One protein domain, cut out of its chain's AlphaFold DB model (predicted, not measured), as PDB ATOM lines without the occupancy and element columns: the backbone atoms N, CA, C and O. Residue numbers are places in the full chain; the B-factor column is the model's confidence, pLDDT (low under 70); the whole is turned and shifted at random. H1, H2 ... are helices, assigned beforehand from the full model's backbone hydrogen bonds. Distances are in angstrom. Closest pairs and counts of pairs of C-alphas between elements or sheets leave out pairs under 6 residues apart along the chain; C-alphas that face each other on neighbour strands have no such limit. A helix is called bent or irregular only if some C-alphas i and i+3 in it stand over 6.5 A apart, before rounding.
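What this domain is: This is residues 247 to 335 of the 343 residues of the protein "Transport permease protein" of Kouleothrix aurantiaca (UniProt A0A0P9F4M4). Two long helices, H2 and H4, run opposite ways and meet along part of their lengths, while short H3 joins their far ends in a turn and small H1 sits near both at the other end. Beyond the stretch where they meet, H2 and H4 diverge, leaving a loose, open hairpin-like frame. The printed part has 89 residues with four named helices, in the order H1, H2, H3, H4, and no named strand; the class is all helix. The whole is loose, with a radius of gyration of the C-alphas of 17.6 A, and a rod spanning 51 by 23 by 20 A.

How they stand to each other: Start at H1, residues 247 to 252, which is close but not clearly touching to H2, residues 256 to 288; their closest C-alphas, Ala 251 and Arg 259, are 6.3 A apart. Next look at residues 263 to 270 of H2, which alone touch H4, residues 303 to 334; the closest C-alphas, Asn 266 and Gly 320, are 5.3 A apart, at a tilt of 35.0 degrees, only just steep, opposite ways. H3, residues 291 to 301, touches H4 only at the corner, only just, with 3 pairs of C-alphas within 8 A, the closest being Trp 299 and Ala 306 at 5.9 A. H1 and H3 are apart. Every O i to N i+4 pair is within hydrogen-bond range in H1 and H3, against 24 of 29 in H2 and 25 of 28 in H4.

Where its parts are: Find C-alpha 247 at (49.192, -0.690, 21.872), where H1 begins. H2 runs 44.3 A, with a kink of 52 degrees near residue 282, and is irregular: C-alphas 284 and 287 are 9.4 A apart. H3 runs 14.9 A. H4 runs 46.5 A to C-alpha 334 at (64.628, -9.432, 16.162).

The domain as a whole: The farthest C-alphas, Gln 301 and Thr 335, are 51.3 A apart. The printed part has no cut, and its three links are tight. Residues 300 to 305, of which 303 to 305 belong to H4, stand free. The mean pLDDT of the printed part is 71.7; 33 residues are under 70, among them 302 to 313.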
ATOM      1  N   TRP A 247      49.282   0.730  21.508       66.12
ATOM      2  CA  TRP A 247      49.192  -0.690  21.872       66.12
ATOM      3  C   TRP A 247      50.571  -1.354  21.788       66.12
ATOM      4  O   TRP A 247      50.891  -2.160  22.649       66.12
ATOM      5  N   ARG A 248      51.435  -0.960  20.835       65.06
ATOM      6  CA  ARG A 248      52.816  -1.479  20.722       65.06
ATOM      7  C   ARG A 248      53.623  -1.265  22.005       65.06
ATOM      8  O   ARG A 248      54.230  -2.209  22.495       65.06
ATOM      9  N   THR A 249      53.592  -0.055  22.562       70.94
ATOM     10  CA  THR A 249      54.281   0.291  23.815       70.94
ATOM     11  C   THR A 249      53.677  -0.440  25.010       70.94
ATOM     12  O   THR A 249      54.412  -1.067  25.763       70.94
ATOM     13  N   ARG A 250      52.343  -0.480  25.131       71.31
ATOM     14  CA  ARG A 250      51.662  -1.235  26.202       71.31
ATOM     15  C   ARG A 250      51.930  -2.739  26.134       71.31
ATOM     16  O   ARG A 250      52.134  -3.373  27.157       71.31
ATOM     17  N   ALA A 251      51.956  -3.307  24.933       65.19
ATOM     18  CA  ALA A 251      52.128  -4.736  24.721       65.19
ATOM     19  C   ALA A 251      53.571  -5.217  24.950       65.19
ATOM     20  O   ALA A 251      53.771  -6.412  25.141       65.19
ATOM     21  N   ARG A 252      54.564  -4.313  24.962       68.81
ATOM     22  CA  ARG A 252      55.945  -4.624  25.374       68.81
ATOM     23  C   ARG A 252      56.068  -4.874  26.878       68.81
ATOM     24  O   ARG A 252      56.887  -5.690  27.268       68.81
ATOM     25  N   ALA A 253      55.236  -4.219  27.688       74.75
ATOM     26  CA  ALA A 253      55.175  -4.424  29.137       74.75
ATOM     27  C   ALA A 253      54.270  -5.606  29.549       74.75
ATOM     28  O   ALA A 253      54.157  -5.926  30.728       74.75
ATOM     29  N   MET A 254      53.585  -6.252  28.597       78.06
ATOM     30  CA  MET A 254      52.696  -7.382  28.874       78.06
ATOM     31  C   MET A 254      53.453  -8.707  28.810       78.06
ATOM     32  O   MET A 254      54.209  -8.952  27.870       78.06
ATOM     33  N   ALA A 255      53.158  -9.613  29.746       79.50
ATOM     34  CA  ALA A 255      53.617 -10.996  29.666       79.50
ATOM     35  C   ALA A 255      53.202 -11.639  28.318       79.50
ATOM     36  O   ALA A 255      52.067 -11.408  27.869       79.50
ATOM     37  N   PRO A 256      54.047 -12.487  27.694       74.50
ATOM     38  CA  PRO A 256      53.785 -13.083  26.378       74.50
ATOM     39  C   PRO A 256      52.415 -13.765  26.285       74.50
ATOM     40  O   PRO A 256      51.676 -13.568  25.323       74.50
ATOM     41  N   ARG A 257      52.023 -14.473  27.351       72.75
ATOM     42  CA  ARG A 257      50.725 -15.148  27.465       72.75
ATOM     43  C   ARG A 257      49.540 -14.176  27.426       72.75
ATOM     44  O   ARG A 257      48.572 -14.438  26.726       72.75
ATOM     45  N   ARG A 258      49.617 -13.028  28.114       71.56
ATOM     46  CA  ARG A 258      48.560 -11.991  28.087       71.56
ATOM     47  C   ARG A 258      48.479 -11.288  26.731       71.56
ATOM     48  O   ARG A 258      47.390 -10.926  26.295       71.56
ATOM     49  N   ARG A 259      49.618 -11.126  26.050       70.00
ATOM     50  CA  ARG A 259      49.690 -10.567  24.693       70.00
ATOM     51  C   ARG A 259      49.030 -11.494  23.672       70.00
ATOM     52  O   ARG A 259      48.228 -11.020  22.873       70.00
ATOM     53  N   ALA A 260      49.325 -12.793  23.755       70.69
ATOM     54  CA  ALA A 260      48.703 -13.826  22.935       70.69
ATOM     55  C   ALA A 260      47.192 -13.909  23.195       70.69
ATOM     56  O   ALA A 260      46.420 -13.859  22.244       70.69
ATOM     57  N   LEU A 261      46.765 -13.904  24.468       68.31
ATOM     58  CA  LEU A 261      45.344 -13.913  24.836       68.31
ATOM     59  C   LEU A 261      44.591 -12.688  24.286       68.31
ATOM     60  O   LEU A 261      43.502 -12.804  23.743       68.31
ATOM     61  N   GLY A 262      45.178 -11.493  24.388       64.50
ATOM     62  CA  GLY A 262      44.557 -10.258  23.895       64.50
ATOM     63  C   GLY A 262      44.517 -10.124  22.365       64.50
ATOM     64  O   GLY A 262      43.821  -9.242  21.851       64.50
ATOM     65  N   MET A 263      45.279 -10.945  21.636       67.62
ATOM     66  CA  MET A 263      45.146 -11.108  20.185       67.62
ATOM     67  C   MET A 263      44.105 -12.169  19.864       67.62
ATOM     68  O   MET A 263      43.210 -11.898  19.073       67.62
ATOM     69  N   SER A 264      44.196 -13.339  20.499       67.69
ATOM     70  CA  SER A 264      43.297 -14.455  20.231       67.69
ATOM     71  C   SER A 264      41.858 -14.116  20.584       67.69
ATOM     72  O   SER A 264      40.983 -14.460  19.814       67.69
ATOM     73  N   VAL A 265      41.587 -13.345  21.639       69.25
ATOM     74  CA  VAL A 265      40.228 -12.894  21.992       69.25
ATOM     75  C   VAL A 265      39.550 -12.092  20.869       69.25
ATOM     76  O   VAL A 265      38.358 -12.277  20.637       69.25
ATOM     77  N   ASN A 266      40.301 -11.265  20.126       68.75
ATOM     78  CA  ASN A 266      39.764 -10.478  19.006       68.75
ATOM     79  C   ASN A 266      39.346 -11.340  17.798       68.75
ATOM     80  O   ASN A 266      38.620 -10.852  16.940       68.75
ATOM     81  N   PHE A 267      39.810 -12.589  17.722       71.06
ATOM     82  CA  PHE A 267      39.468 -13.539  16.660       71.06
ATOM     83  C   PHE A 267      38.553 -14.661  17.168       71.06
ATOM     84  O   PHE A 267      37.565 -14.993  16.530       71.06
ATOM     85  N   ALA A 268      38.833 -15.198  18.352       72.38
ATOM     86  CA  ALA A 268      38.173 -16.355  18.938       72.38
ATOM     87  C   ALA A 268      36.731 -16.066  19.350       72.38
ATOM     88  O   ALA A 268      35.872 -16.889  19.069       72.38
ATOM     89  N   ILE A 269      36.438 -14.919  19.978       66.94
ATOM     90  CA  ILE A 269      35.056 -14.601  20.380       66.94
ATOM     91  C   ILE A 269      34.160 -14.426  19.145       66.94
ATOM     92  O   ILE A 269      33.137 -15.109  19.068       66.94
ATOM     93  N   PRO A 270      34.526 -13.597  18.146       68.12
ATOM     94  CA  PRO A 270      33.686 -13.437  16.967       68.12
ATOM     95  C   PRO A 270      33.578 -14.722  16.127       68.12
ATOM     96  O   PRO A 270      32.496 -15.042  15.640       68.12
ATOM     97  N   SER A 271      34.659 -15.506  16.009       77.44
ATOM     98  CA  SER A 271      34.633 -16.808  15.324       77.44
ATOM     99  C   SER A 271      33.798 -17.856  16.067       77.44
ATOM    100  O   SER A 271      33.081 -18.612  15.422       77.44
ATOM    101  N   ALA A 272      33.831 -17.891  17.403       75.12
ATOM    102  CA  ALA A 272      33.022 -18.815  18.199       75.12
ATOM    103  C   ALA A 272      31.529 -18.480  18.118       75.12
ATOM    104  O   ALA A 272      30.713 -19.387  17.991       75.12
ATOM    105  N   ILE A 273      31.167 -17.191  18.138       70.06
ATOM    106  CA  ILE A 273      29.778 -16.752  17.941       70.06
ATOM    107  C   ILE A 273      29.294 -17.143  16.541       70.06
ATOM    108  O   ILE A 273      28.206 -17.697  16.409       70.06
ATOM    109  N   LEU A 274      30.106 -16.903  15.506       75.19
ATOM    110  CA  LEU A 274      29.770 -17.280  14.133       75.19
ATOM    111  C   LEU A 274      29.623 -18.801  13.984       75.19
ATOM    112  O   LEU A 274      28.646 -19.264  13.407       75.19
ATOM    113  N   ALA A 275      30.554 -19.577  14.543       80.56
ATOM    114  CA  ALA A 275      30.509 -21.036  14.519       80.56
ATOM    115  C   ALA A 275      29.292 -21.584  15.273       80.56
ATOM    116  O   ALA A 275      28.625 -22.484  14.774       80.56
ATOM    117  N   LEU A 276      28.964 -21.016  16.437       76.75
ATOM    118  CA  LEU A 276      27.782 -21.394  17.207       76.75
ATOM    119  C   LEU A 276      26.493 -21.068  16.445       76.75
ATOM    120  O   LEU A 276      25.589 -21.897  16.415       76.75
ATOM    121  N   ALA A 277      26.417 -19.902  15.800       73.62
ATOM    122  CA  ALA A 277      25.271 -19.521  14.980       73.62
ATOM    123  C   ALA A 277      25.097 -20.473  13.787       73.62
ATOM    124  O   ALA A 277      24.008 -20.998  13.567       73.62
ATOM    125  N   VAL A 278      26.182 -20.761  13.063       79.44
ATOM    126  CA  VAL A 278      26.190 -21.730  11.958       79.44
ATOM    127  C   VAL A 278      25.779 -23.119  12.446       79.44
ATOM    128  O   VAL A 278      24.959 -23.772  11.809       79.44
ATOM    129  N   TRP A 279      26.291 -23.553  13.598       82.12
ATOM    130  CA  TRP A 279      25.967 -24.845  14.195       82.12
ATOM    131  C   TRP A 279      24.496 -24.949  14.617       82.12
ATOM    132  O   TRP A 279      23.854 -25.964  14.354       82.12
ATOM    133  N   GLN A 280      23.931 -23.899  15.219       79.06
ATOM    134  CA  GLN A 280      22.509 -23.844  15.575       79.06
ATOM    135  C   GLN A 280      21.613 -23.932  14.338       79.06
ATOM    136  O   GLN A 280      20.651 -24.699  14.338       79.06
ATOM    137  N   VAL A 281      21.953 -23.192  13.277       74.19
ATOM    138  CA  VAL A 281      21.215 -23.236  12.008       74.19
ATOM    139  C   VAL A 281      21.332 -24.619  11.376       74.19
ATOM    140  O   VAL A 281      20.312 -25.196  11.021       74.19
ATOM    141  N   ALA A 282      22.537 -25.191  11.312       79.94
ATOM    142  CA  ALA A 282      22.758 -26.530  10.775       79.94
ATOM    143  C   ALA A 282      21.929 -27.589  11.513       79.94
ATOM    144  O   ALA A 282      21.262 -28.400  10.874       79.94
ATOM    145  N   ARG A 283      21.885 -27.527  12.849       83.69
ATOM    146  CA  ARG A 283      21.078 -28.440  13.668       83.69
ATOM    147  C   ARG A 283      19.574 -28.265  13.445       83.69
ATOM    148  O   ARG A 283      18.843 -29.246  13.515       83.69
ATOM    149  N   PHE A 284      19.115 -27.043  13.186       78.94
ATOM    150  CA  PHE A 284      17.708 -26.758  12.902       78.94
ATOM    151  C   PHE A 284      17.280 -27.243  11.509       78.94
ATOM    152  O   PHE A 284      16.199 -27.805  11.361       78.94
ATOM    153  N   THR A 285      18.121 -27.060  10.486       76.31
ATOM    154  CA  THR A 285      17.814 -27.481   9.105       76.31
ATOM    155  C   THR A 285      18.127 -28.948   8.796       76.31
ATOM    156  O   THR A 285      17.704 -29.437   7.748       76.31
ATOM    157  N   GLY A 286      18.860 -29.643   9.673       80.44
ATOM    158  CA  GLY A 286      19.263 -31.039   9.477       80.44
ATOM    159  C   GLY A 286      20.041 -31.240   8.172       80.44
ATOM    160  O   GLY A 286      20.875 -30.411   7.802       80.44
ATOM    161  N   ASP A 287      19.710 -32.299   7.432       79.69
ATOM    162  CA  ASP A 287      20.394 -32.701   6.189       79.69
ATOM    163  C   ASP A 287      20.232 -31.706   5.024       79.69
ATOM    164  O   ASP A 287      20.902 -31.816   4.000       79.69
ATOM    165  N   ARG A 288      19.358 -30.701   5.166       79.31
ATOM    166  CA  ARG A 288      19.154 -29.640   4.165       79.31
ATOM    167  C   ARG A 288      20.079 -28.437   4.366       79.31
ATOM    168  O   ARG A 288      19.899 -27.408   3.709       79.31
ATOM    169  N   PHE A 289      21.039 -28.516   5.287       83.06
ATOM    170  CA  PHE A 289      21.946 -27.407   5.553       83.06
ATOM    171  C   PHE A 289      22.883 -27.145   4.364       83.06
ATOM    172  O   PHE A 289      23.736 -27.955   4.016       83.06
ATOM    173  N   ASN A 290      22.759 -25.956   3.775       86.69
ATOM    174  CA  ASN A 290      23.652 -25.468   2.732       86.69
ATOM    175  C   ASN A 290      24.128 -24.057   3.101       86.69
ATOM    176  O   ASN A 290      23.361 -23.096   3.039       86.69
ATOM    177  N   LEU A 291      25.397 -23.934   3.499       82.38
ATOM    178  CA  LEU A 291      25.979 -22.682   3.991       82.38
ATOM    179  C   LEU A 291      25.875 -21.517   2.980       82.38
ATOM    180  O   LEU A 291      25.395 -20.457   3.380       82.38
ATOM    181  N   PRO A 292      26.265 -21.656   1.693       83.75
ATOM    182  CA  PRO A 292      26.116 -20.562   0.732       83.75
ATOM    183  C   PRO A 292      24.657 -20.155   0.483       83.75
ATOM    184  O   PRO A 292      24.381 -18.965   0.318       83.75
ATOM    185  N   TYR A 293      23.716 -21.102   0.505       83.31
ATOM    186  CA  TYR A 293      22.289 -20.782   0.428       83.31
ATOM    187  C   TYR A 293      21.819 -20.000   1.662       83.31
ATOM    188  O   TYR A 293      21.205 -18.945   1.522       83.31
ATOM    189  N   GLN A 294      22.173 -20.462   2.866       79.81
ATOM    190  CA  GLN A 294      21.820 -19.802   4.127       79.81
ATOM    191  C   GLN A 294      22.447 -18.408   4.245       79.81
ATOM    192  O   GLN A 294      21.794 -17.478   4.707       79.81
ATOM    193  N   ALA A 295      23.678 -18.221   3.762       78.38
ATOM    194  CA  ALA A 295      24.314 -16.908   3.704       78.38
ATOM    195  C   ALA A 295      23.555 -15.948   2.772       78.38
ATOM    196  O   ALA A 295      23.304 -14.805   3.149       78.38
ATOM    197  N   ARG A 296      23.135 -16.404   1.581       82.50
ATOM    198  CA  ARG A 296      22.282 -15.603   0.682       82.50
ATOM    199  C   ARG A 296      20.915 -15.306   1.293       82.50
ATOM    200  O   ARG A 296      20.452 -14.176   1.187       82.50
ATOM    201  N   MET A 297      20.296 -16.297   1.933       80.31
ATOM    202  CA  MET A 297      18.997 -16.163   2.588       80.31
ATOM    203  C   MET A 297      19.048 -15.171   3.754       80.31
ATOM    204  O   MET A 297      18.142 -14.358   3.898       80.31
ATOM    205  N   LEU A 298      20.121 -15.181   4.548       76.81
ATOM    206  CA  LEU A 298      20.334 -14.212   5.623       76.81
ATOM    207  C   LEU A 298      20.339 -12.780   5.073       76.81
ATOM    208  O   LEU A 298      19.687 -11.904   5.627       76.81
ATOM    209  N   TRP A 299      21.027 -12.552   3.952       73.06
ATOM    210  CA  TRP A 299      21.086 -11.239   3.309       73.06
ATOM    211  C   TRP A 299      19.777 -10.812   2.645       73.06
ATOM    212  O   TRP A 299      19.493  -9.617   2.607       73.06
ATOM    213  N   SER A 300      18.991 -11.752   2.119       72.50
ATOM    214  CA  SER A 300      17.736 -11.434   1.432       72.50
ATOM    215  C   SER A 300      16.531 -11.341   2.367       72.50
ATOM    216  O   SER A 300      15.631 -10.551   2.098       72.50
ATOM    217  N   GLN A 301      16.499 -12.117   3.453       70.56
ATOM    218  CA  GLN A 301      15.340 -12.211   4.350       70.56
ATOM    219  C   GLN A 301      15.551 -11.556   5.718       70.56
ATOM    220  O   GLN A 301      14.575 -11.141   6.333       70.56
ATOM    221  N   LEU A 302      16.797 -11.441   6.192       68.12
ATOM    222  CA  LEU A 302      17.148 -10.835   7.486       68.12
ATOM    223  C   LEU A 302      18.292  -9.805   7.337       68.12
ATOM    224  O   LEU A 302      19.345  -9.934   7.980       68.12
ATOM    225  N   PRO A 303      18.132  -8.786   6.466       61.09
ATOM    226  CA  PRO A 303      19.201  -7.842   6.134       61.09
ATOM    227  C   PRO A 303      19.676  -7.030   7.347       61.09
ATOM    228  O   PRO A 303      20.853  -6.704   7.468       61.09
ATOM    229  N   ASP A 304      18.782  -6.740   8.283       52.78
ATOM    230  CA  ASP A 304      19.050  -6.080   9.556       52.78
ATOM    231  C   ASP A 304      19.993  -6.895  10.457       52.78
ATOM    232  O   ASP A 304      20.962  -6.348  10.996       52.78
ATOM    233  N   VAL A 305      19.780  -8.209  10.568       64.94
ATOM    234  CA  VAL A 305      20.669  -9.110  11.321       64.94
ATOM    235  C   VAL A 305      22.021  -9.243  10.622       64.94
ATOM    236  O   VAL A 305      23.061  -9.146  11.279       64.94
ATOM    237  N   ALA A 306      22.027  -9.397   9.295       64.81
ATOM    238  CA  ALA A 306      23.253  -9.485   8.502       64.81
ATOM    239  C   ALA A 306      24.125  -8.225   8.655       64.81
ATOM    240  O   ALA A 306      25.326  -8.323   8.919       64.81
ATOM    241  N   ILE A 307      23.514  -7.037   8.581       63.47
ATOM    242  CA  ILE A 307      24.198  -5.754   8.779       63.47
ATOM    243  C   ILE A 307      24.734  -5.638  10.210       63.47
ATOM    244  O   ILE A 307      25.885  -5.243  10.395       63.47
ATOM    245  N   LEU A 308      23.956  -6.011  11.231       57.00
ATOM    246  CA  LEU A 308      24.408  -5.966  12.626       57.00
ATOM    247  C   LEU A 308      25.581  -6.915  12.891       57.00
ATOM    248  O   LEU A 308      26.518  -6.538  13.603       57.00
ATOM    249  N   MET A 309      25.574  -8.114  12.301       65.62
ATOM    250  CA  MET A 309      26.723  -9.018  12.348       65.62
ATOM    251  C   MET A 309      27.924  -8.364  11.669       65.62
ATOM    252  O   MET A 309      28.993  -8.283  12.261       65.62
ATOM    253  N   LEU A 310      27.777  -7.797  10.479       66.00
ATOM    254  CA  LEU A 310      28.913  -7.211   9.770       66.00
ATOM    255  C   LEU A 310      29.505  -6.004  10.518       66.00
ATOM    256  O   LEU A 310      30.713  -5.937  10.743       66.00
ATOM    257  N   VAL A 311      28.653  -5.100  11.002       57.69
ATOM    258  CA  VAL A 311      29.051  -3.897  11.749       57.69
ATOM    259  C   VAL A 311      29.708  -4.232  13.090       57.69
ATOM    260  O   VAL A 311      30.588  -3.492  13.529       57.69
ATOM    261  N   SER A 312      29.319  -5.330  13.744       55.81
ATOM    262  CA  SER A 312      29.911  -5.749  15.024       55.81
ATOM    263  C   SER A 312      31.192  -6.567  14.854       55.81
ATOM    264  O   SER A 312      32.157  -6.341  15.578       55.81
ATOM    265  N   THR A 313      31.233  -7.470  13.873       66.31
ATOM    266  CA  THR A 313      32.312  -8.457  13.726       66.31
ATOM    267  C   THR A 313      33.517  -7.903  12.957       66.31
ATOM    268  O   THR A 313      34.666  -8.194  13.293       66.31
ATOM    269  N   VAL A 314      33.286  -7.069  11.933       71.19
ATOM    270  CA  VAL A 314      34.359  -6.507  11.089       71.19
ATOM    271  C   VAL A 314      35.355  -5.649  11.883       71.19
ATOM    272  O   VAL A 314      36.560  -5.841  11.698       71.19
ATOM    273  N   PRO A 315      34.935  -4.755  12.803       62.59
ATOM    274  CA  PRO A 315      35.880  -3.981  13.607       62.59
ATOM    275  C   PRO A 315      36.787  -4.839  14.494       62.59
ATOM    276  O   PRO A 315      37.932  -4.450  14.743       62.59
ATOM    277  N   ASP A 316      36.305  -5.982  14.981       66.50
ATOM    278  CA  ASP A 316      37.074  -6.864  15.861       66.50
ATOM    279  C   ASP A 316      38.135  -7.648  15.084       66.50
ATOM    280  O   ASP A 316      39.308  -7.651  15.484       66.50
ATOM    281  N   TYR A 317      37.773  -8.177  13.910       75.56
ATOM    282  CA  TYR A 317      38.730  -8.781  12.980       75.56
ATOM    283  C   TYR A 317      39.763  -7.764  12.487       75.56
ATOM    284  O   TYR A 317      40.961  -8.043  12.519       75.56
ATOM    285  N   ALA A 318      39.337  -6.553  12.114       73.25
ATOM    286  CA  ALA A 318      40.245  -5.489  11.689       73.25
ATOM    287  C   ALA A 318      41.261  -5.134  12.791       73.25
ATOM    288  O   ALA A 318      42.465  -5.059  12.535       73.25
ATOM    289  N   GLN A 319      40.811  -4.988  14.043       67.75
ATOM    290  CA  GLN A 319      41.712  -4.777  15.182       67.75
ATOM    291  C   GLN A 319      42.675  -5.952  15.387       67.75
ATOM    292  O   GLN A 319      43.849  -5.741  15.705       67.75
ATOM    293  N   GLY A 320      42.184  -7.183  15.245       73.00
ATOM    294  CA  GLY A 320      42.996  -8.390  15.321       73.00
ATOM    295  C   GLY A 320      44.113  -8.399  14.273       73.00
ATOM    296  O   GLY A 320      45.278  -8.604  14.620       73.00
ATOM    297  N   CYS A 321      43.782  -8.094  13.016       77.69
ATOM    298  CA  CYS A 321      44.733  -8.042  11.904       77.69
ATOM    299  C   CYS A 321      45.817  -6.984  12.137       77.69
ATOM    300  O   CYS A 321      47.000  -7.256  11.939       77.69
ATOM    301  N   VAL A 322      45.448  -5.802  12.643       74.06
ATOM    302  CA  VAL A 322      46.418  -4.746  12.977       74.06
ATOM    303  C   VAL A 322      47.367  -5.181  14.104       74.06
ATOM    304  O   VAL A 322      48.576  -4.942  14.021       74.06
ATOM    305  N   LYS A 323      46.860  -5.856  15.148       74.94
ATOM    306  CA  LYS A 323      47.697  -6.397  16.238       74.94
ATOM    307  C   LYS A 323      48.659  -7.481  15.736       74.94
ATOM    308  O   LYS A 323      49.837  -7.446  16.099       74.94
ATOM    309  N   LEU A 324      48.177  -8.403  14.894       78.19
ATOM    310  CA  LEU A 324      48.987  -9.446  14.254       78.19
ATOM    311  C   LEU A 324      50.083  -8.839  13.380       78.19
ATOM    312  O   LEU A 324      51.251  -9.187  13.533       78.19
ATOM    313  N   TRP A 325      49.732  -7.878  12.525       77.25
ATOM    314  CA  TRP A 325      50.685  -7.197  11.651       77.25
ATOM    315  C   TRP A 325      51.829  -6.548  12.442       77.25
ATOM    316  O   TRP A 325      53.006  -6.689  12.099       77.25
ATOM    317  N   TRP A 326      51.514  -5.885  13.558       72.19
ATOM    318  CA  TRP A 326      52.538  -5.318  14.434       72.19
ATOM    319  C   TRP A 326      53.393  -6.358  15.156       72.19
ATOM    320  O   TRP A 326      54.583  -6.094  15.344       72.19
ATOM    321  N   ALA A 327      52.828  -7.503  15.540       71.62
ATOM    322  CA  ALA A 327      53.568  -8.598  16.161       71.62
ATOM    323  C   ALA A 327      54.553  -9.250  15.180       71.62
ATOM    324  O   ALA A 327      55.736  -9.384  15.493       71.62
ATOM    325  N   PHE A 328      54.095  -9.553  13.960       74.31
ATOM    326  CA  PHE A 328      54.932 -10.103  12.891       74.31
ATOM    327  C   PHE A 328      56.095  -9.176  12.530       74.31
ATOM    328  O   PHE A 328      57.236  -9.619  12.386       74.31
ATOM    329  N   ARG A 329      55.835  -7.867  12.434       71.12
ATOM    330  CA  ARG A 329      56.874  -6.879  12.117       71.12
ATOM    331  C   ARG A 329      57.940  -6.754  13.215       71.12
ATOM    332  O   ARG A 329      59.062  -6.361  12.918       71.12
ATOM    333  N   GLU A 330      57.610  -7.065  14.470       65.62
ATOM    334  CA  GLU A 330      58.571  -7.058  15.583       65.62
ATOM    335  C   GLU A 330      59.408  -8.344  15.628       65.62
ATOM    336  O   GLU A 330      60.604  -8.262  15.895       65.62
ATOM    337  N   HIS A 331      58.834  -9.497  15.264       63.41
ATOM    338  CA  HIS A 331      59.594 -10.741  15.089       63.41
ATOM    339  C   HIS A 331      60.660 -10.597  13.995       63.41
ATOM    340  O   HIS A 331      61.830 -10.880  14.238       63.41
ATOM    341  N   ARG A 332      60.292 -10.048  12.826       61.19
ATOM    342  CA  ARG A 332      61.232  -9.813  11.711       61.19
ATOM    343  C   ARG A 332      62.378  -8.848  12.037       61.19
ATOM    344  O   ARG A 332      63.407  -8.916  11.386       61.19
ATOM    345  N   ARG A 333      62.210  -7.938  13.005       59.88
ATOM    346  CA  ARG A 333      63.280  -7.021  13.449       59.88
ATOM    347  C   ARG A 333      64.223  -7.640  14.486       59.88
ATOM    348  O   ARG A 333      65.270  -7.059  14.738       59.88
ATOM    349  N   ARG A 334      63.835  -8.750  15.125       57.47
ATOM    350  CA  ARG A 334      64.628  -9.432  16.162       57.47
ATOM    351  C   ARG A 334      65.423 -10.620  15.630       57.47
ATOM    352  O   ARG A 334      66.408 -10.987  16.249       57.47
ATOM    353  N   THR A 335      65.014 -11.201  14.507       51.94
ATOM    354  CA  THR A 335      65.813 -12.173  13.752       51.94
ATOM    355  C   THR A 335      66.792 -11.417  12.850       51.94
ATOM    356  O   THR A 335      66.319 -10.748  11.927       51.94
TER     357      THR A 335